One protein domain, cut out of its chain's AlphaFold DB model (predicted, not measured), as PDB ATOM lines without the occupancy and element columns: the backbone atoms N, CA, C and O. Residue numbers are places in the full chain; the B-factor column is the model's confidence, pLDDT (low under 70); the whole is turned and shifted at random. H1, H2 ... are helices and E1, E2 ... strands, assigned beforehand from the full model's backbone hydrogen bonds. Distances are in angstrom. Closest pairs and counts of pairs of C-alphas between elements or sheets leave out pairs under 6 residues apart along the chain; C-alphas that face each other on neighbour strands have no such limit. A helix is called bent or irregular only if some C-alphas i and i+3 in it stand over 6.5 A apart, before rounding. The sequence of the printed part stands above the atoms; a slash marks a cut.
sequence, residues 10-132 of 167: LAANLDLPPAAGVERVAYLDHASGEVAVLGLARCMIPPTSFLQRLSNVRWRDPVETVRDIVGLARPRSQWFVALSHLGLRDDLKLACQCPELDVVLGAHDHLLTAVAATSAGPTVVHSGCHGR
ATOM      1  N   LEU A  10      38.445  37.736  31.568       95.19
ATOM      2  CA  LEU A  10      39.096  36.498  31.992       95.19
ATOM      3  C   LEU A  10      38.166  35.617  32.834       95.19
ATOM      4  O   LEU A  10      37.651  36.061  33.858       95.19
ATOM      5  N   ALA A  11      37.998  34.355  32.438       95.06
ATOM      6  CA  ALA A  11      37.372  33.310  33.251       95.06
ATOM      7  C   ALA A  11      37.865  31.927  32.805       95.06
ATOM      8  O   ALA A  11      37.296  31.283  31.928       95.06
ATOM      9  N   ALA A  12      38.941  31.450  33.424       95.00
ATOM     10  CA  ALA A  12      39.545  30.173  33.093       95.00
ATOM     11  C   ALA A  12      38.650  28.994  33.462       95.00
ATOM     12  O   ALA A  12      38.581  28.030  32.712       95.00
ATOM     13  N   ASN A  13      37.957  29.051  34.599       95.00
ATOM     14  CA  ASN A  13      37.140  27.952  35.118       95.00
ATOM     15  C   ASN A  13      35.730  27.883  34.503       95.00
ATOM     16  O   ASN A  13      34.845  27.230  35.057       95.00
ATOM     17  N   LEU A  14      35.532  28.552  33.366       91.69
ATOM     18  CA  LEU A  14      34.292  28.562  32.612       91.69
ATOM     19  C   LEU A  14      34.540  27.978  31.224       91.69
ATOM     20  O   LEU A  14      35.329  28.516  30.448       91.69
ATOM     21  N   ASP A  15      33.853  26.891  30.895       87.12
ATOM     22  CA  ASP A  15      33.928  26.325  29.554       87.12
ATOM     23  C   ASP A  15      32.905  27.040  28.676       87.12
ATOM     24  O   ASP A  15      31.697  26.785  28.729       87.12
ATOM     25  N   LEU A  16      33.418  27.997  27.905       83.12
ATOM     26  CA  LEU A  16      32.667  28.784  26.941       83.12
ATOM     27  C   LEU A  16      33.153  28.501  25.517       83.12
ATOM     28  O   LEU A  16      34.337  28.218  25.312       83.12
ATOM     29  N   PRO A  17      32.272  28.622  24.510       79.38
ATOM     30  CA  PRO A  17      32.709  28.610  23.123       79.38
ATOM     31  C   PRO A  17      33.649  29.805  22.860       79.38
ATOM     32  O   PRO A  17      33.397  30.889  23.390       79.38
ATOM     33  N   PRO A  18      34.669  29.671  21.989       74.12
ATOM     34  CA  PRO A  18      35.621  30.753  21.695       74.12
ATOM     35  C   PRO A  18      34.969  32.083  21.282       74.12
ATOM     36  O   PRO A  18      35.464  33.158  21.609       74.12
ATOM     37  N   ALA A  19      33.806  32.021  20.627       76.69
ATOM     38  CA  ALA A  19      33.024  33.191  20.225       76.69
ATOM     39  C   ALA A  19      32.510  34.051  21.402       76.69
ATOM     40  O   ALA A  19      32.014  35.152  21.173       76.69
ATOM     41  N   ALA A  20      32.610  33.573  22.647       82.12
ATOM     42  CA  ALA A  20      32.205  34.322  23.833       82.12
ATOM     43  C   ALA A  20      33.149  35.486  24.178       82.12
ATOM     44  O   ALA A  20      32.761  36.352  24.960       82.12
ATOM     45  N   GLY A  21      34.365  35.524  23.613       86.12
ATOM     46  CA  GLY A  21      35.327  36.603  23.869       86.12
ATOM     47  C   GLY A  21      35.830  36.639  25.316       86.12
ATOM     48  O   GLY A  21      36.118  37.711  25.842       86.12
ATOM     49  N   VAL A  22      35.880  35.474  25.967       90.50
ATOM     50  CA  VAL A  22      36.406  35.301  27.322       90.50
ATOM     51  C   VAL A  22      37.643  34.424  27.239       90.50
ATOM     52  O   VAL A  22      37.594  33.299  26.747       90.50
ATOM     53  N   GLU A  23      38.754  34.957  27.718       93.00
ATOM     54  CA  GLU A  23      40.043  34.287  27.726       93.00
ATOM     55  C   GLU A  23      40.294  33.624  29.084       93.00
ATOM     56  O   GLU A  23      39.647  33.908  30.094       93.00
ATOM     57  N   ARG A  24      41.242  32.689  29.123       94.38
ATOM     58  CA  ARG A  24      41.596  31.980  30.362       94.38
ATOM     59  C   ARG A  24      42.719  32.701  31.104       94.38
ATOM     60  O   ARG A  24      42.676  32.824  32.326       94.38
ATOM     61  N   VAL A  25      43.709  33.168  30.348       96.12
ATOM     62  CA  VAL A  25      44.921  33.827  30.836       96.12
ATOM     63  C   VAL A  25      45.234  34.996  29.913       96.12
ATOM     64  O   VAL A  25      45.220  34.814  28.700       96.12
ATOM     65  N   ALA A  26      45.559  36.152  30.482       96.12
ATOM     66  CA  ALA A  26      46.215  37.245  29.774       96.12
ATOM     67  C   ALA A  26      47.710  37.248  30.105       96.12
ATOM     68  O   ALA A  26      48.090  37.037  31.256       96.12
ATOM     69  N   TYR A  27      48.545  37.527  29.110       96.25
ATOM     70  CA  TYR A  27      49.979  37.736  29.295       96.25
ATOM     71  C   TYR A  27      50.279  39.219  29.118       96.25
ATOM     72  O   TYR A  27      49.872  39.820  28.124       96.25
ATOM     73  N   LEU A  28      50.935  39.814  30.109       95.44
ATOM     74  CA  LEU A  28      51.268  41.232  30.129       95.44
ATOM     75  C   LEU A  28      52.786  41.392  30.125       95.44
ATOM     76  O   LEU A  28      53.469  40.862  31.004       95.44
ATOM     77  N   ASP A  29      53.301  42.159  29.172       94.69
ATOM     78  CA  ASP A  29      54.714  42.514  29.135       94.69
ATOM     79  C   ASP A  29      55.038  43.518  30.245       94.69
ATOM     80  O   ASP A  29      54.379  44.548  30.407       94.69
ATOM     81  N   HIS A  30      56.083  43.230  31.013       92.00
ATOM     82  CA  HIS A  30      56.593  44.123  32.042       92.00
ATOM     83  C   HIS A  30      58.124  44.112  32.032       92.00
ATOM     84  O   HIS A  30      58.751  43.118  31.674       92.00
ATOM     85  N   ALA A  31      58.748  45.214  32.457       88.00
ATOM     86  CA  ALA A  31      60.206  45.372  32.420       88.00
ATOM     87  C   ALA A  31      60.967  44.294  33.218       88.00
ATOM     88  O   ALA A  31      62.122  44.007  32.922       88.00
ATOM     89  N   SER A  32      60.328  43.694  34.230       82.94
ATOM     90  CA  SER A  32      60.899  42.589  35.016       82.94
ATOM     91  C   SER A  32      60.623  41.191  34.447       82.94
ATOM     92  O   SER A  32      61.104  40.221  35.024       82.94
ATOM     93  N   GLY A  33      59.883  41.085  33.343       90.12
ATOM     94  CA  GLY A  33      59.467  39.835  32.703       90.12
ATOM     95  C   GLY A  33      57.949  39.744  32.526       90.12
ATOM     96  O   GLY A  33      57.199  40.553  33.068       90.12
ATOM     97  N   GLU A  34      57.494  38.750  31.767       95.19
ATOM     98  CA  GLU A  34      56.074  38.564  31.443       95.19
ATOM     99  C   GLU A  34      55.251  38.199  32.696       95.19
ATOM    100  O   GLU A  34      55.670  37.391  33.530       95.19
ATOM    101  N   VAL A  35      54.065  38.789  32.836       96.69
ATOM    102  CA  VAL A  35      53.106  38.511  33.912       96.69
ATOM    103  C   VAL A  35      51.932  37.735  33.325       96.69
ATOM    104  O   VAL A  35      51.187  38.263  32.504       96.69
ATOM    105  N   ALA A  36      51.732  36.499  33.773       97.31
ATOM    106  CA  ALA A  36      50.549  35.717  33.442       97.31
ATOM    107  C   ALA A  36      49.440  36.003  34.462       97.31
ATOM    108  O   ALA A  36      49.628  35.800  35.662       97.31
ATOM    109  N   VAL A  37      48.279  36.447  33.985       97.94
ATOM    110  CA  VAL A  37      47.090  36.727  34.796       97.94
ATOM    111  C   VAL A  37      45.986  35.755  34.411       97.94
ATOM    112  O   VAL A  37      45.419  35.843  33.327       97.94
ATOM    113  N   LEU A  38      45.668  34.827  35.305       97.69
ATOM    114  CA  LEU A  38      44.576  33.871  35.160       97.69
ATOM    115  C   LEU A  38      43.292  34.433  35.781       97.69
ATOM    116  O   LEU A  38      43.305  34.829  36.942       97.69
ATOM    117  N   GLY A  39      42.170  34.395  35.059       97.69
ATOM    118  CA  GLY A  39      40.862  34.760  35.620       97.69
ATOM    119  C   GLY A  39      40.132  33.585  36.267       97.69
ATOM    120  O   GLY A  39      40.078  32.506  35.687       97.69
ATOM    121  N   LEU A  40      39.503  33.787  37.423       97.56
ATOM    122  CA  LEU A  40      38.632  32.805  38.077       97.56
ATOM    123  C   LEU A  40      37.308  33.453  38.478       97.56
ATOM    124  O   LEU A  40      37.279  34.458  39.186       97.56
ATOM    125  N   ALA A  41      36.200  32.859  38.050       95.19
ATOM    126  CA  ALA A  41      34.855  33.338  38.339       95.19
ATOM    127  C   ALA A  41      34.148  32.417  39.343       95.19
ATOM    128  O   ALA A  41      34.341  31.201  39.339       95.19
ATOM    129  N   ARG A  42      33.289  32.979  40.201       92.12
ATOM    130  CA  ARG A  42      32.484  32.173  41.127       92.12
ATOM    131  C   ARG A  42      31.480  31.321  40.374       92.12
ATOM    132  O   ARG A  42      30.709  31.822  39.561       92.12
ATOM    133  N   CYS A  43      31.457  30.041  40.727       85.81
ATOM    134  CA  CYS A  43      30.455  29.107  40.252       85.81
ATOM    135  C   CYS A  43      29.071  29.530  40.759       85.81
ATOM    136  O   CYS A  43      28.748  29.369  41.934       85.81
ATOM    137  N   MET A  44      28.260  30.087  39.860       81.00
ATOM    138  CA  MET A  44      26.878  30.482  40.161       81.00
ATOM    139  C   MET A  44      25.895  29.316  40.004       81.00
ATOM    140  O   MET A  44      24.780  29.371  40.516       81.00
ATOM    141  N   ILE A  45      26.297  28.264  39.283       79.69
ATOM    142  CA  ILE A  45      25.475  27.088  38.999       79.69
ATOM    143  C   ILE A  45      26.290  25.851  39.380       79.69
ATOM    144  O   ILE A  45      27.087  25.379  38.563       79.69
ATOM    145  N   PRO A  46      26.112  25.324  40.605       75.62
ATOM    146  CA  PRO A  46      26.854  24.161  41.067       75.62
ATOM    147  C   PRO A  46      26.704  22.986  40.094       75.62
ATOM    148  O   PRO A  46      25.591  22.771  39.592       75.62
ATOM    149  N   PRO A  47      27.757  22.181  39.860       70.44
ATOM    150  CA  PRO A  47      27.682  21.067  38.920       70.44
ATOM    151  C   PRO A  47      26.621  20.010  39.259       70.44
ATOM    152  O   PRO A  47      26.086  19.311  38.409       70.44
ATOM    153  N   THR A  48      26.253  19.907  40.529       74.75
ATOM    154  CA  THR A  48      25.226  18.972  40.996       74.75
ATOM    155  C   THR A  48      23.801  19.519  40.866       74.75
ATOM    156  O   THR A  48      22.840  18.804  41.147       74.75
ATOM    157  N   SER A  49      23.631  20.778  40.450       79.19
ATOM    158  CA  SER A  49      22.324  21.436  40.396       79.19
ATOM    159  C   SER A  49      21.526  21.070  39.140       79.19
ATOM    160  O   SER A  49      22.066  20.918  38.043       79.19
ATOM    161  N   PHE A  50      20.198  21.009  39.279       76.69
ATOM    162  CA  PHE A  50      19.278  20.821  38.151       76.69
ATOM    163  C   PHE A  50      19.474  21.883  37.055       76.69
ATOM    164  O   PHE A  50      19.434  21.564  35.870       76.69
ATOM    165  N   LEU A  51      19.775  23.126  37.449       73.94
ATOM    166  CA  LEU A  51      20.033  24.239  36.534       73.94
ATOM    167  C   LEU A  51      21.247  24.003  35.627       73.94
ATOM    168  O   LEU A  51      21.258  24.502  34.504       73.94
ATOM    169  N   GLN A  52      22.241  23.213  36.050       75.19
ATOM    170  CA  GLN A  52      23.359  22.880  35.168       75.19
ATOM    171  C   GLN A  52      22.905  22.036  33.970       75.19
ATOM    172  O   GLN A  52      23.401  22.242  32.864       75.19
ATOM    173  N   ARG A  53      21.926  21.137  34.153       69.50
ATOM    174  CA  ARG A  53      21.380  20.308  33.060       69.50
ATOM    175  C   ARG A  53      20.697  21.146  31.980       69.50
ATOM    176  O   ARG A  53      20.631  20.716  30.837       69.50
ATOM    177  N   LEU A  54      20.208  22.326  32.354       75.62
ATOM    178  CA  LEU A  54      19.540  23.276  31.466       75.62
ATOM    179  C   LEU A  54      20.485  24.359  30.924       75.62
ATOM    180  O   LEU A  54      20.095  25.136  30.056       75.62
ATOM    181  N   SER A  55      21.713  24.430  31.435       74.50
ATOM    182  CA  SER A  55      22.721  25.392  31.004       74.50
ATOM    183  C   SER A  55      23.668  24.755  29.990       74.50
ATOM    184  O   SER A  55      24.044  23.594  30.129       74.50
ATOM    185  N   ASN A  56      24.125  25.532  29.010       76.12
ATOM    186  CA  ASN A  56      25.222  25.141  28.114       76.12
ATOM    187  C   ASN A  56      26.603  25.508  28.679       76.12
ATOM    188  O   ASN A  56      27.622  25.193  28.077       76.12
ATOM    189  N   VAL A  57      26.640  26.172  29.835       80.25
ATOM    190  CA  VAL A  57      27.872  26.589  30.503       80.25
ATOM    191  C   VAL A  57      28.297  25.508  31.492       80.25
ATOM    192  O   VAL A  57      27.482  25.010  32.279       80.25
ATOM    193  N   ARG A  58      29.573  25.121  31.456       84.56
ATOM    194  CA  ARG A  58      30.170  24.206  32.436       84.56
ATOM    195  C   ARG A  58      31.186  24.966  33.276       84.56
ATOM    196  O   ARG A  58      31.952  25.778  32.768       84.56
ATOM    197  N   TRP A  59      31.129  24.718  34.577       89.50
ATOM    198  CA  TRP A  59      32.035  25.290  35.562       89.50
ATOM    199  C   TRP A  59      33.011  24.203  35.977       89.50
ATOM    200  O   TRP A  59      32.580  23.105  36.334       89.50
ATOM    201  N   ARG A  60      34.300  24.517  35.933       91.88
ATOM    202  CA  ARG A  60      35.366  23.630  36.399       91.88
ATOM    203  C   ARG A  60      35.788  24.023  37.809       91.88
ATOM    204  O   ARG A  60      35.579  25.166  38.233       91.88
ATOM    205  N   ASP A  61      36.362  23.074  38.542       93.56
ATOM    206  CA  ASP A  61      36.940  23.381  39.844       93.56
ATOM    207  C   ASP A  61      38.082  24.404  39.665       93.56
ATOM    208  O   ASP A  61      38.906  24.259  38.748       93.56
ATOM    209  N   PRO A  62      38.133  25.476  40.475       95.81
ATOM    210  CA  PRO A  62      39.169  26.489  40.334       95.81
ATOM    211  C   PRO A  62      40.583  25.956  40.571       95.81
ATOM    212  O   PRO A  62      41.489  26.343  39.842       95.81
ATOM    213  N   VAL A  63      40.779  25.062  41.545       96.00
ATOM    214  CA  VAL A  63      42.099  24.498  41.869       96.00
ATOM    215  C   VAL A  63      42.587  23.629  40.716       96.00
ATOM    216  O   VAL A  63      43.715  23.795  40.255       96.00
ATOM    217  N   GLU A  64      41.734  22.737  40.211       95.62
ATOM    218  CA  GLU A  64      42.053  21.919  39.033       95.62
ATOM    219  C   GLU A  64      42.371  22.802  37.823       95.62
ATOM    220  O   GLU A  64      43.380  22.608  37.151       95.62
ATOM    221  N   THR A  65      41.585  23.862  37.616       96.00
ATOM    222  CA  THR A  65      41.816  24.820  36.530       96.00
ATOM    223  C   THR A  65      43.187  25.492  36.614       96.00
ATOM    224  O   THR A  65      43.837  25.661  35.581       96.00
ATOM    225  N   VAL A  66      43.636  25.889  37.810       96.69
ATOM    226  CA  VAL A  66      44.978  26.466  37.985       96.69
ATOM    227  C   VAL A  66      46.053  25.432  37.678       96.69
ATOM    228  O   VAL A  66      46.994  25.751  36.955       96.69
ATOM    229  N   ARG A  67      45.899  24.192  38.154       95.25
ATOM    230  CA  ARG A  67      46.855  23.101  37.901       95.25
ATOM    231  C   ARG A  67      46.980  22.743  36.422       95.25
ATOM    232  O   ARG A  67      48.085  22.487  35.962       95.25
ATOM    233  N   ASP A  68      45.893  22.791  35.660       94.81
ATOM    234  CA  ASP A  68      45.949  22.556  34.210       94.81
ATOM    235  C   ASP A  68      46.763  23.635  33.483       94.81
ATOM    236  O   ASP A  68      47.411  23.385  32.468       94.81
ATOM    237  N   ILE A  69      46.697  24.869  33.983       95.19
ATOM    238  CA  ILE A  69      47.270  26.042  33.321       95.19
ATOM    239  C   ILE A  69      48.700  26.310  33.787       95.19
ATOM    240  O   ILE A  69      49.503  26.817  33.002       95.19
ATOM    241  N   VAL A  70      49.046  25.948  35.025       93.75
ATOM    242  CA  VAL A  70      50.350  26.263  35.624       93.75
ATOM    243  C   VAL A  70      51.511  25.733  34.787       93.75
ATOM    244  O   VAL A  70      52.488  26.450  34.589       93.75
ATOM    245  N   GLY A  71      51.378  24.528  34.218       91.25
ATOM    246  CA  GLY A  71      52.419  23.911  33.394       91.25
ATOM    247  C   GLY A  71      52.733  24.687  32.112       91.25
ATOM    248  O   GLY A  71      53.853  24.615  31.618       91.25
ATOM    249  N   LEU A  72      51.773  25.458  31.595       91.38
ATOM    250  CA  LEU A  72      51.944  26.289  30.401       91.38
ATOM    251  C   LEU A  72      52.324  27.730  30.757       91.38
ATOM    252  O   LEU A  72      53.195  28.313  30.117       91.38
ATOM    253  N   ALA A  73      51.677  28.305  31.772       92.50
ATOM    254  CA  ALA A  73      51.855  29.706  32.131       92.50
ATOM    255  C   ALA A  73      53.179  29.951  32.868       92.50
ATOM    256  O   ALA A  73      53.903  30.889  32.541       92.50
ATOM    257  N   ARG A  74      53.528  29.093  33.835       89.56
ATOM    258  CA  ARG A  74      54.651  29.340  34.749       89.56
ATOM    259  C   ARG A  74      56.032  29.330  34.082       89.56
ATOM    260  O   ARG A  74      56.830  30.186  34.446       89.56
ATOM    261  N   PRO A  75      56.354  28.432  33.128       91.50
ATOM    262  CA  PRO A  75      57.666  28.449  32.473       91.50
ATOM    263  C   PRO A  75      57.904  29.691  31.608       91.50
ATOM    264  O   PRO A  75      59.049  30.056  31.357       91.50
ATOM    265  N   ARG A  76      56.823  30.316  31.130       90.50
ATOM    266  CA  ARG A  76      56.869  31.491  30.259       90.50
ATOM    267  C   ARG A  76      56.836  32.801  31.053       90.50
ATOM    268  O   ARG A  76      57.390  33.797  30.599       90.50
ATOM    269  N   SER A  77      56.217  32.796  32.235       93.31
ATOM    270  CA  SER A  77      55.978  34.010  33.006       93.31
ATOM    271  C   SER A  77      56.915  34.173  34.203       93.31
ATOM    272  O   SER A  77      57.152  33.268  35.005       93.31
ATOM    273  N   GLN A  78      57.406  35.399  34.377       93.81
ATOM    274  CA  GLN A  78      58.109  35.798  35.589       93.81
ATOM    275  C   GLN A  78      57.161  35.829  36.793       93.81
ATOM    276  O   GLN A  78      57.570  35.516  37.914       93.81
ATOM    277  N   TRP A  79      55.900  36.196  36.564       94.88
ATOM    278  CA  TRP A  79      54.871  36.271  37.595       94.88
ATOM    279  C   TRP A  79      53.620  35.513  37.162       94.88
ATOM    280  O   TRP A  79      53.245  35.544  35.991       94.88
ATOM    281  N   PHE A  80      52.969  34.830  38.097       95.81
ATOM    282  CA  PHE A  80      51.723  34.115  37.880       95.81
ATOM    283  C   PHE A  80      50.687  34.549  38.917       95.81
ATOM    284  O   PHE A  80      50.819  34.297  40.114       95.81
ATOM    285  N   VAL A  81      49.671  35.256  38.437       97.06
ATOM    286  CA  VAL A  81      48.676  35.956  39.244       97.06
ATOM    287  C   VAL A  81      47.305  35.350  38.993       97.06
ATOM    288  O   VAL A  81      46.900  35.189  37.844       97.06
ATOM    289  N   ALA A  82      46.557  35.073  40.059       98.00
ATOM    290  CA  ALA A  82      45.141  34.739  39.947       98.00
ATOM    291  C   ALA A  82      44.292  35.994  40.183       98.00
ATOM    292  O   ALA A  82      44.294  36.542  41.282       98.00
ATOM    293  N   LEU A  83      43.547  36.434  39.172       98.25
ATOM    294  CA  LEU A  83      42.471  37.415  39.293       98.25
ATOM    295  C   LEU A  83      41.169  36.668  39.595       98.25
ATOM    296  O   LEU A  83      40.560  36.069  38.709       98.25
ATOM    297  N   SER A  84      40.763  36.672  40.857       97.88
ATOM    298  CA  SER A  84      39.715  35.809  41.384       97.88
ATOM    299  C   SER A  84      38.480  36.578  41.842       97.88
ATOM    300  O   SER A  84      38.552  37.606  42.510       97.88
ATOM    301  N   HIS A  85      37.314  36.019  41.538       97.00
ATOM    302  CA  HIS A  85      36.028  36.397  42.110       97.00
ATOM    303  C   HIS A  85      35.442  35.222  42.907       97.00
ATOM    304  O   HIS A  85      34.243  34.996  42.837       97.00
ATOM    305  N   LEU A  86      36.248  34.422  43.618       96.31
ATOM    306  CA  LEU A  86      35.782  33.240  44.369       96.31
ATOM    307  C   LEU A  86      35.422  33.515  45.833       96.31
ATOM    308  O   LEU A  86      34.761  32.682  46.441       96.31
ATOM    309  N   GLY A  87      35.783  34.677  46.383       96.44
ATOM    310  CA  GLY A  87      35.641  34.978  47.811       96.44
ATOM    311  C   GLY A  87      36.834  34.497  48.632       96.44
ATOM    312  O   GLY A  87      37.499  33.526  48.286       96.44
ATOM    313  N   LEU A  88      37.083  35.162  49.757       96.19
ATOM    314  CA  LEU A  88      38.280  35.016  50.577       96.19
ATOM    315  C   LEU A  88      38.506  33.574  51.031       96.19
ATOM    316  O   LEU A  88      39.636  33.095  51.009       96.19
ATOM    317  N   ARG A  89      37.447  32.867  51.442       95.81
ATOM    318  CA  ARG A  89      37.567  31.474  51.896       95.81
ATOM    319  C   ARG A  89      38.103  30.566  50.788       95.81
ATOM    320  O   ARG A  89      39.007  29.769  51.038       95.81
ATOM    321  N   ASP A  90      37.537  30.678  49.592       96.38
ATOM    322  CA  ASP A  90      37.922  29.843  48.457       96.38
ATOM    323  C   ASP A  90      39.247  30.313  47.845       96.38
ATOM    324  O   ASP A  90      40.041  29.477  47.424       96.38
ATOM    325  N   ASP A  91      39.552  31.612  47.903       97.44
ATOM    326  CA  ASP A  91      40.851  32.175  47.519       97.44
ATOM    327  C   ASP A  91      41.986  31.678  48.423       97.44
ATOM    328  O   ASP A  91      43.051  31.306  47.934       97.44
ATOM    329  N   LEU A  92      41.768  31.618  49.742       96.56
ATOM    330  CA  LEU A  92      42.743  31.052  50.681       96.56
ATOM    331  C   LEU A  92      42.944  29.557  50.427       96.56
ATOM    332  O   LEU A  92      44.079  29.089  50.371       96.56
ATOM    333  N   LYS A  93      41.855  28.806  50.207       96.31
ATOM    334  CA  LYS A  93      41.932  27.386  49.832       96.31
ATOM    335  C   LYS A  93      42.721  27.199  48.533       96.31
ATOM    336  O   LYS A  93      43.569  26.311  48.471       96.31
ATOM    337  N   LEU A  94      42.456  28.026  47.522       96.56
ATOM    338  CA  LEU A  94      43.167  28.026  46.248       96.56
ATOM    339  C   LEU A  94      44.663  28.276  46.462       96.56
ATOM    340  O   LEU A  94      45.477  27.476  46.014       96.56
ATOM    341  N   ALA A  95      45.017  29.335  47.189       95.44
ATOM    342  CA  ALA A  95      46.402  29.712  47.445       95.44
ATOM    343  C   ALA A  95      47.172  28.654  48.257       95.44
ATOM    344  O   ALA A  95      48.344  28.407  47.987       95.44
ATOM    345  N   CYS A  96      46.523  27.965  49.204       94.94
ATOM    346  CA  CYS A  96      47.138  26.831  49.902       94.94
ATOM    347  C   CYS A  96      47.402  25.631  48.977       94.94
ATOM    348  O   CYS A  96      48.357  24.892  49.197       94.94
ATOM    349  N   GLN A  97      46.541  25.400  47.981       95.69
ATOM    350  CA  GLN A  97      46.608  24.227  47.099       95.69
ATOM    351  C   GLN A  97      47.369  24.458  45.790       95.69
ATOM    352  O   GLN A  97      47.659  23.477  45.099       95.69
ATOM    353  N   CYS A  98      47.656  25.721  45.467       95.12
ATOM    354  CA  CYS A  98      48.385  26.171  44.282       95.12
ATOM    355  C   CYS A  98      49.520  27.128  44.703       95.12
ATOM    356  O   CYS A  98      49.421  28.338  44.464       95.12
ATOM    357  N   PRO A  99      50.575  26.626  45.376       93.00
ATOM    358  CA  PRO A  99      51.711  27.443  45.810       93.00
ATOM    359  C   PRO A  99      52.524  28.053  44.655       93.00
ATOM    360  O   PRO A  99      53.405  28.871  44.893       93.00
ATOM    361  N   GLU A 100      52.253  27.662  43.411       92.62
ATOM    362  CA  GLU A 100      52.884  28.188  42.200       92.62
ATOM    363  C   GLU A 100      52.382  29.585  41.805       92.62
ATOM    364  O   GLU A 100      53.015  30.255  40.985       92.62
ATOM    365  N   LEU A 101      51.243  30.016  42.359       95.19
ATOM    366  CA  LEU A 101      50.767  31.392  42.244       95.19
ATOM    367  C   LEU A 101      51.663  32.313  43.081       95.19
ATOM    368  O   LEU A 101      52.006  32.002  44.213       95.19
ATOM    369  N   ASP A 102      51.999  33.490  42.565       94.56
ATOM    370  CA  ASP A 102      52.745  34.476  43.354       94.56
ATOM    371  C   ASP A 102      51.799  35.331  44.217       94.56
ATOM    372  O   ASP A 102      52.127  35.705  45.345       94.56
ATOM    373  N   VAL A 103      50.602  35.641  43.704       96.00
ATOM    374  CA  VAL A 103      49.576  36.425  44.408       96.00
ATOM    375  C   VAL A 103      48.176  36.093  43.881       96.00
ATOM    376  O   VAL A 103      47.991  35.798  42.696       96.00
ATOM    377  N   VAL A 104      47.177  36.170  44.761       97.88
ATOM    378  CA  VAL A 104      45.753  36.070  44.418       97.88
ATOM    379  C   VAL A 104      45.089  37.421  44.662       97.88
ATOM    380  O   VAL A 104      45.057  37.918  45.785       97.88
ATOM    381  N   LEU A 105      44.550  38.016  43.604       97.88
ATOM    382  CA  LEU A 105      43.758  39.240  43.638       97.88
ATOM    383  C   LEU A 105      42.286  38.849  43.718       97.88
ATOM    384  O   LEU A 105      41.669  38.545  42.701       97.88
ATOM    385  N   GLY A 106      41.752  38.791  44.931       96.44
ATOM    386  CA  GLY A 106      40.414  38.285  45.203       96.44
ATOM    387  C   GLY A 106      39.333  39.366  45.292       96.44
ATOM    388  O   GLY A 106      39.609  40.559  45.461       96.44
ATOM    389  N   ALA A 107      38.080  38.927  45.182       93.69
ATOM    390  CA  ALA A 107      36.883  39.765  45.222       93.69
ATOM    391  C   ALA A 107      35.654  38.979  45.729       93.69
ATOM    392  O   ALA A 107      35.780  37.850  46.201       93.69
ATOM    393  N   HIS A 108      34.464  39.575  45.577       95.81
ATOM    394  CA  HIS A 108      33.118  39.118  45.976       95.81
ATOM    395  C   HIS A 108      32.663  39.494  47.374       95.81
ATOM    396  O   HIS A 108      31.606  40.092  47.523       95.81
ATOM    397  N   ASP A 109      33.452  39.173  48.396       92.44
ATOM    398  CA  ASP A 109      32.986  39.307  49.783       92.44
ATOM    399  C   ASP A 109      33.003  40.766  50.270       92.44
ATOM    400  O   ASP A 109      32.648  41.054  51.410       92.44
ATOM    401  N   HIS A 110      33.436  41.700  49.412       93.81
ATOM    402  CA  HIS A 110      33.580  43.129  49.709       93.81
ATOM    403  C   HIS A 110      34.546  43.421  50.872       93.81
ATOM    404  O   HIS A 110      34.470  44.474  51.509       93.81
ATOM    405  N   LEU A 111      35.473  42.499  51.134       92.25
ATOM    406  CA  LEU A 111      36.449  42.598  52.209       92.25
ATOM    407  C   LEU A 111      37.638  43.462  51.794       92.25
ATOM    408  O   LEU A 111      38.053  43.462  50.640       92.25
ATOM    409  N   LEU A 112      38.205  44.185  52.756       94.19
ATOM    410  CA  LEU A 112      39.488  44.861  52.607       94.19
ATOM    411  C   LEU A 112      40.504  44.125  53.479       94.19
ATOM    412  O   LEU A 112      40.498  44.288  54.697       94.19
ATOM    413  N   THR A 113      41.315  43.261  52.872       94.31
ATOM    414  CA  THR A 113      42.238  42.392  53.611       94.31
ATOM    415  C   THR A 113      43.412  41.932  52.752       94.31
ATOM    416  O   THR A 113      43.301  41.834  51.532       94.31
ATOM    417  N   ALA A 114      44.529  41.622  53.401       94.00
ATOM    418  CA  ALA A 114      45.680  40.970  52.798       94.00
ATOM    419  C   ALA A 114      46.170  39.875  53.749       94.00
ATOM    420  O   ALA A 114      46.508  40.156  54.898       94.00
ATOM    421  N   VAL A 115      46.173  38.627  53.285       90.94
ATOM    422  CA  VAL A 115      46.490  37.453  54.107       90.94
ATOM    423  C   VAL A 115      47.389  36.513  53.315       90.94
ATOM    424  O   VAL A 115      47.043  36.100  52.210       90.94
ATOM    425  N   ALA A 116      48.539  36.153  53.879       87.00
ATOM    426  CA  ALA A 116      49.379  35.095  53.327       87.00
ATOM    427  C   ALA A 116      48.725  33.731  53.581       87.00
ATOM    428  O   ALA A 116      48.378  33.416  54.720       87.00
ATOM    429  N   ALA A 117      48.554  32.918  52.535       81.44
ATOM    430  CA  ALA A 117      47.896  31.618  52.667       81.44
ATOM    431  C   ALA A 117      48.726  30.621  53.493       81.44
ATOM    432  O   ALA A 117      48.178  29.805  54.231       81.44
ATOM    433  N   THR A 118      50.055  30.702  53.391       80.44
ATOM    434  CA  THR A 118      51.023  29.995  54.242       80.44
ATOM    435  C   THR A 118      52.265  30.874  54.431       80.44
ATOM    436  O   THR A 118      52.395  31.908  53.777       80.44
ATOM    437  N   SER A 119      53.209  30.478  55.292       74.38
ATOM    438  CA  SER A 119      54.441  31.249  55.553       74.38
ATOM    439  C   SER A 119      55.344  31.444  54.326       74.38
ATOM    440  O   SER A 119      56.184  32.342  54.325       74.38
ATOM    441  N   ALA A 120      55.180  30.617  53.292       76.75
ATOM    442  CA  ALA A 120      55.921  30.691  52.033       76.75
ATOM    443  C   ALA A 120      55.007  30.639  50.793       76.75
ATOM    444  O   ALA A 120      55.495  30.435  49.687       76.75
ATOM    445  N   GLY A 121      53.692  30.765  50.984       84.69
ATOM    446  CA  GLY A 121      52.694  30.633  49.929       84.69
ATOM    447  C   GLY A 121      52.241  31.973  49.350       84.69
ATOM    448  O   GLY A 121      52.693  33.032  49.793       84.69
ATOM    449  N   PRO A 122      51.305  31.932  48.390       92.88
ATOM    450  CA  PRO A 122      50.768  33.125  47.757       92.88
ATOM    451  C   PRO A 122      50.044  34.008  48.780       92.88
ATOM    452  O   PRO A 122      49.336  33.521  49.671       92.88
ATOM    453  N   THR A 123      50.168  35.323  48.615       94.94
ATOM    454  CA  THR A 123      49.360  36.288  49.372       94.94
ATOM    455  C   THR A 123      48.024  36.501  48.671       94.94
ATOM    456  O   THR A 123      47.980  36.756  47.470       94.94
ATOM    457  N   VAL A 124      46.929  36.421  49.424       97.19
ATOM    458  CA  VAL A 124      45.577  36.755  48.969       97.19
ATOM    459  C   VAL A 124      45.273  38.194  49.357       97.19
ATOM    460  O   VAL A 124      45.377  38.553  50.528       97.19
ATOM    461  N   VAL A 125      44.884  39.019  48.387       97.44
ATOM    462  CA  VAL A 125      44.584  40.441  48.584       97.44
ATOM    463  C   VAL A 125      43.187  40.753  48.070       97.44
ATOM    464  O   VAL A 125      42.878  40.499  46.910       97.44
ATOM    465  N   HIS A 126      42.350  41.339  48.922       97.56
ATOM    466  CA  HIS A 126      41.039  41.885  48.576       97.56
ATOM    467  C   HIS A 126      41.046  43.394  48.833       97.56
ATOM    468  O   HIS A 126      41.426  43.846  49.914       97.56
ATOM    469  N   SER A 127      40.607  44.180  47.847       95.75
ATOM    470  CA  SER A 127      40.735  45.651  47.854       95.75
ATOM    471  C   SER A 127      39.471  46.396  48.301       95.75
ATOM    472  O   SER A 127      39.306  47.574  47.985       95.75
ATOM    473  N   GLY A 128      38.562  45.741  49.024       94.00
ATOM    474  CA  GLY A 128      37.283  46.322  49.430       94.00
ATOM    475  C   GLY A 128      36.254  46.336  48.300       94.00
ATOM    476  O   GLY A 128      36.179  45.421  47.482       94.00
ATOM    477  N   CYS A 129      35.408  47.365  48.276       94.06
ATOM    478  CA  CYS A 129      34.289  47.478  47.340       94.06
ATOM    479  C   CYS A 129      33.921  48.937  47.045       94.06
ATOM    480  O   CYS A 129      34.315  49.856  47.772       94.06
ATOM    481  N   HIS A 130      33.119  49.131  45.991       93.94
ATOM    482  CA  HIS A 130      32.584  50.429  45.551       93.94
ATOM    483  C   HIS A 130      33.654  51.482  45.210       93.94
ATOM    484  O   HIS A 130      33.393  52.672  45.325       93.94
ATOM    485  N   GLY A 131      34.867  51.055  44.841       92.31
ATOM    486  CA  GLY A 131      35.954  51.979  44.505       92.31
ATOM    487  C   GLY A 131      36.416  52.860  45.671       92.31
ATOM    488  O   GLY A 131      36.996  53.907  45.432       92.31
ATOM    489  N   ARG A 132      36.169  52.463  46.928       94.94
ATOM    490  CA  ARG A 132      36.591  53.228  48.121       94.94
ATOM    491  C   ARG A 132      38.065  53.046  48.482       94.94
ATOM    492  O   ARG A 132      38.573  53.701  49.389       94.94
TER     493      ARG A 132
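What this domain is: This is residues 10 to 132 of the 167 residues of an uncharacterized protein of Armatimonadetes bacterium (UniProt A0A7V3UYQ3). A twisted six-stranded sheet has helices H2 and H3 over one face, while the loop between E2 and H2, with short H1, reaches out as an arm away from the sheet. The printed part has 123 residues, with 57 in named elements, under half, in the order E1 E2 H1 H2 E3 H3 E4 E5 E6; the class is mixed. The sheet runs E1 E2 E3 E4 E6 E5 and is mixed. The whole is compact, with a radius of gyration of the C-alphas of 14.7 A and spans of 45 by 30 by 29 A.

Where its parts are: E1 is residues 25 to 28, from C-alpha 25 at (44.921, 33.827, 30.836); E2 is 35 to 40, 16.1 A; E3 is 79 to 84, 15.6 A; E4 is 103 to 106; E6 is 123 to 127, ending at C-alpha 127 at (40.735, 45.651, 47.854); E5 is 112 to 116. H2 is 62 to 73, 15.4 A, and only just irregular: C-alphas 68 and 71 are 6.7 A apart. H3 is 88 to 97, 14.1 A, and H1 is 50 to 54.

How they stand to each other: E2 and E3 are parallel (N 38 to O 81, 2.8 A), as are E3 and E4 (N 84 to O 105, 2.8 A) and E4 and E6 (N 106 to O 125, 2.8 A). The hairpins E1 and E2 (N 26 to O 37, 2.9 A) and E5 and E6 (N 115 to O 124, 2.9 A) are antiparallel. Two layers, helices on one face of a sheet, are formed by H2 and H3: H2 lies over E2 and E3 at a height of 10.0 A, closest at the C-alphas of Ala 36 and Ala 73, 6.3 A; H3 lies over E4 and, only just, E6, with 3 of its C-alphas falling on E6, at 8.3 A, closest at those of Asp 91 and Gly 106, 6.5 A. E2, H1 H2, E3 and E3, H3, E4 are strand-helix-strand units, parallel neighbour strands with helices between, both right-handed in crossover. H2, with residues 62 to 63 alone, and H3 only just touch, only at their ends, with 3 pairs of C-alphas within 8 A, the closest being Val 63 and Leu 94, 5.7 A. H1 is not on the sheet. In H3 every O i to N i+4 pair is within hydrogen-bond range; in H2 6 of 8 are, and in H1 0 of 1, with 2 of 2 O i to N i+3 pairs.

The domain as a whole: The C-alphas farthest apart, of Ala 31 and Phe 50, are 48.1 A apart. The printed part has no cut and no long link. Its mean pLDDT is 90.9; residue 53 alone is under 70.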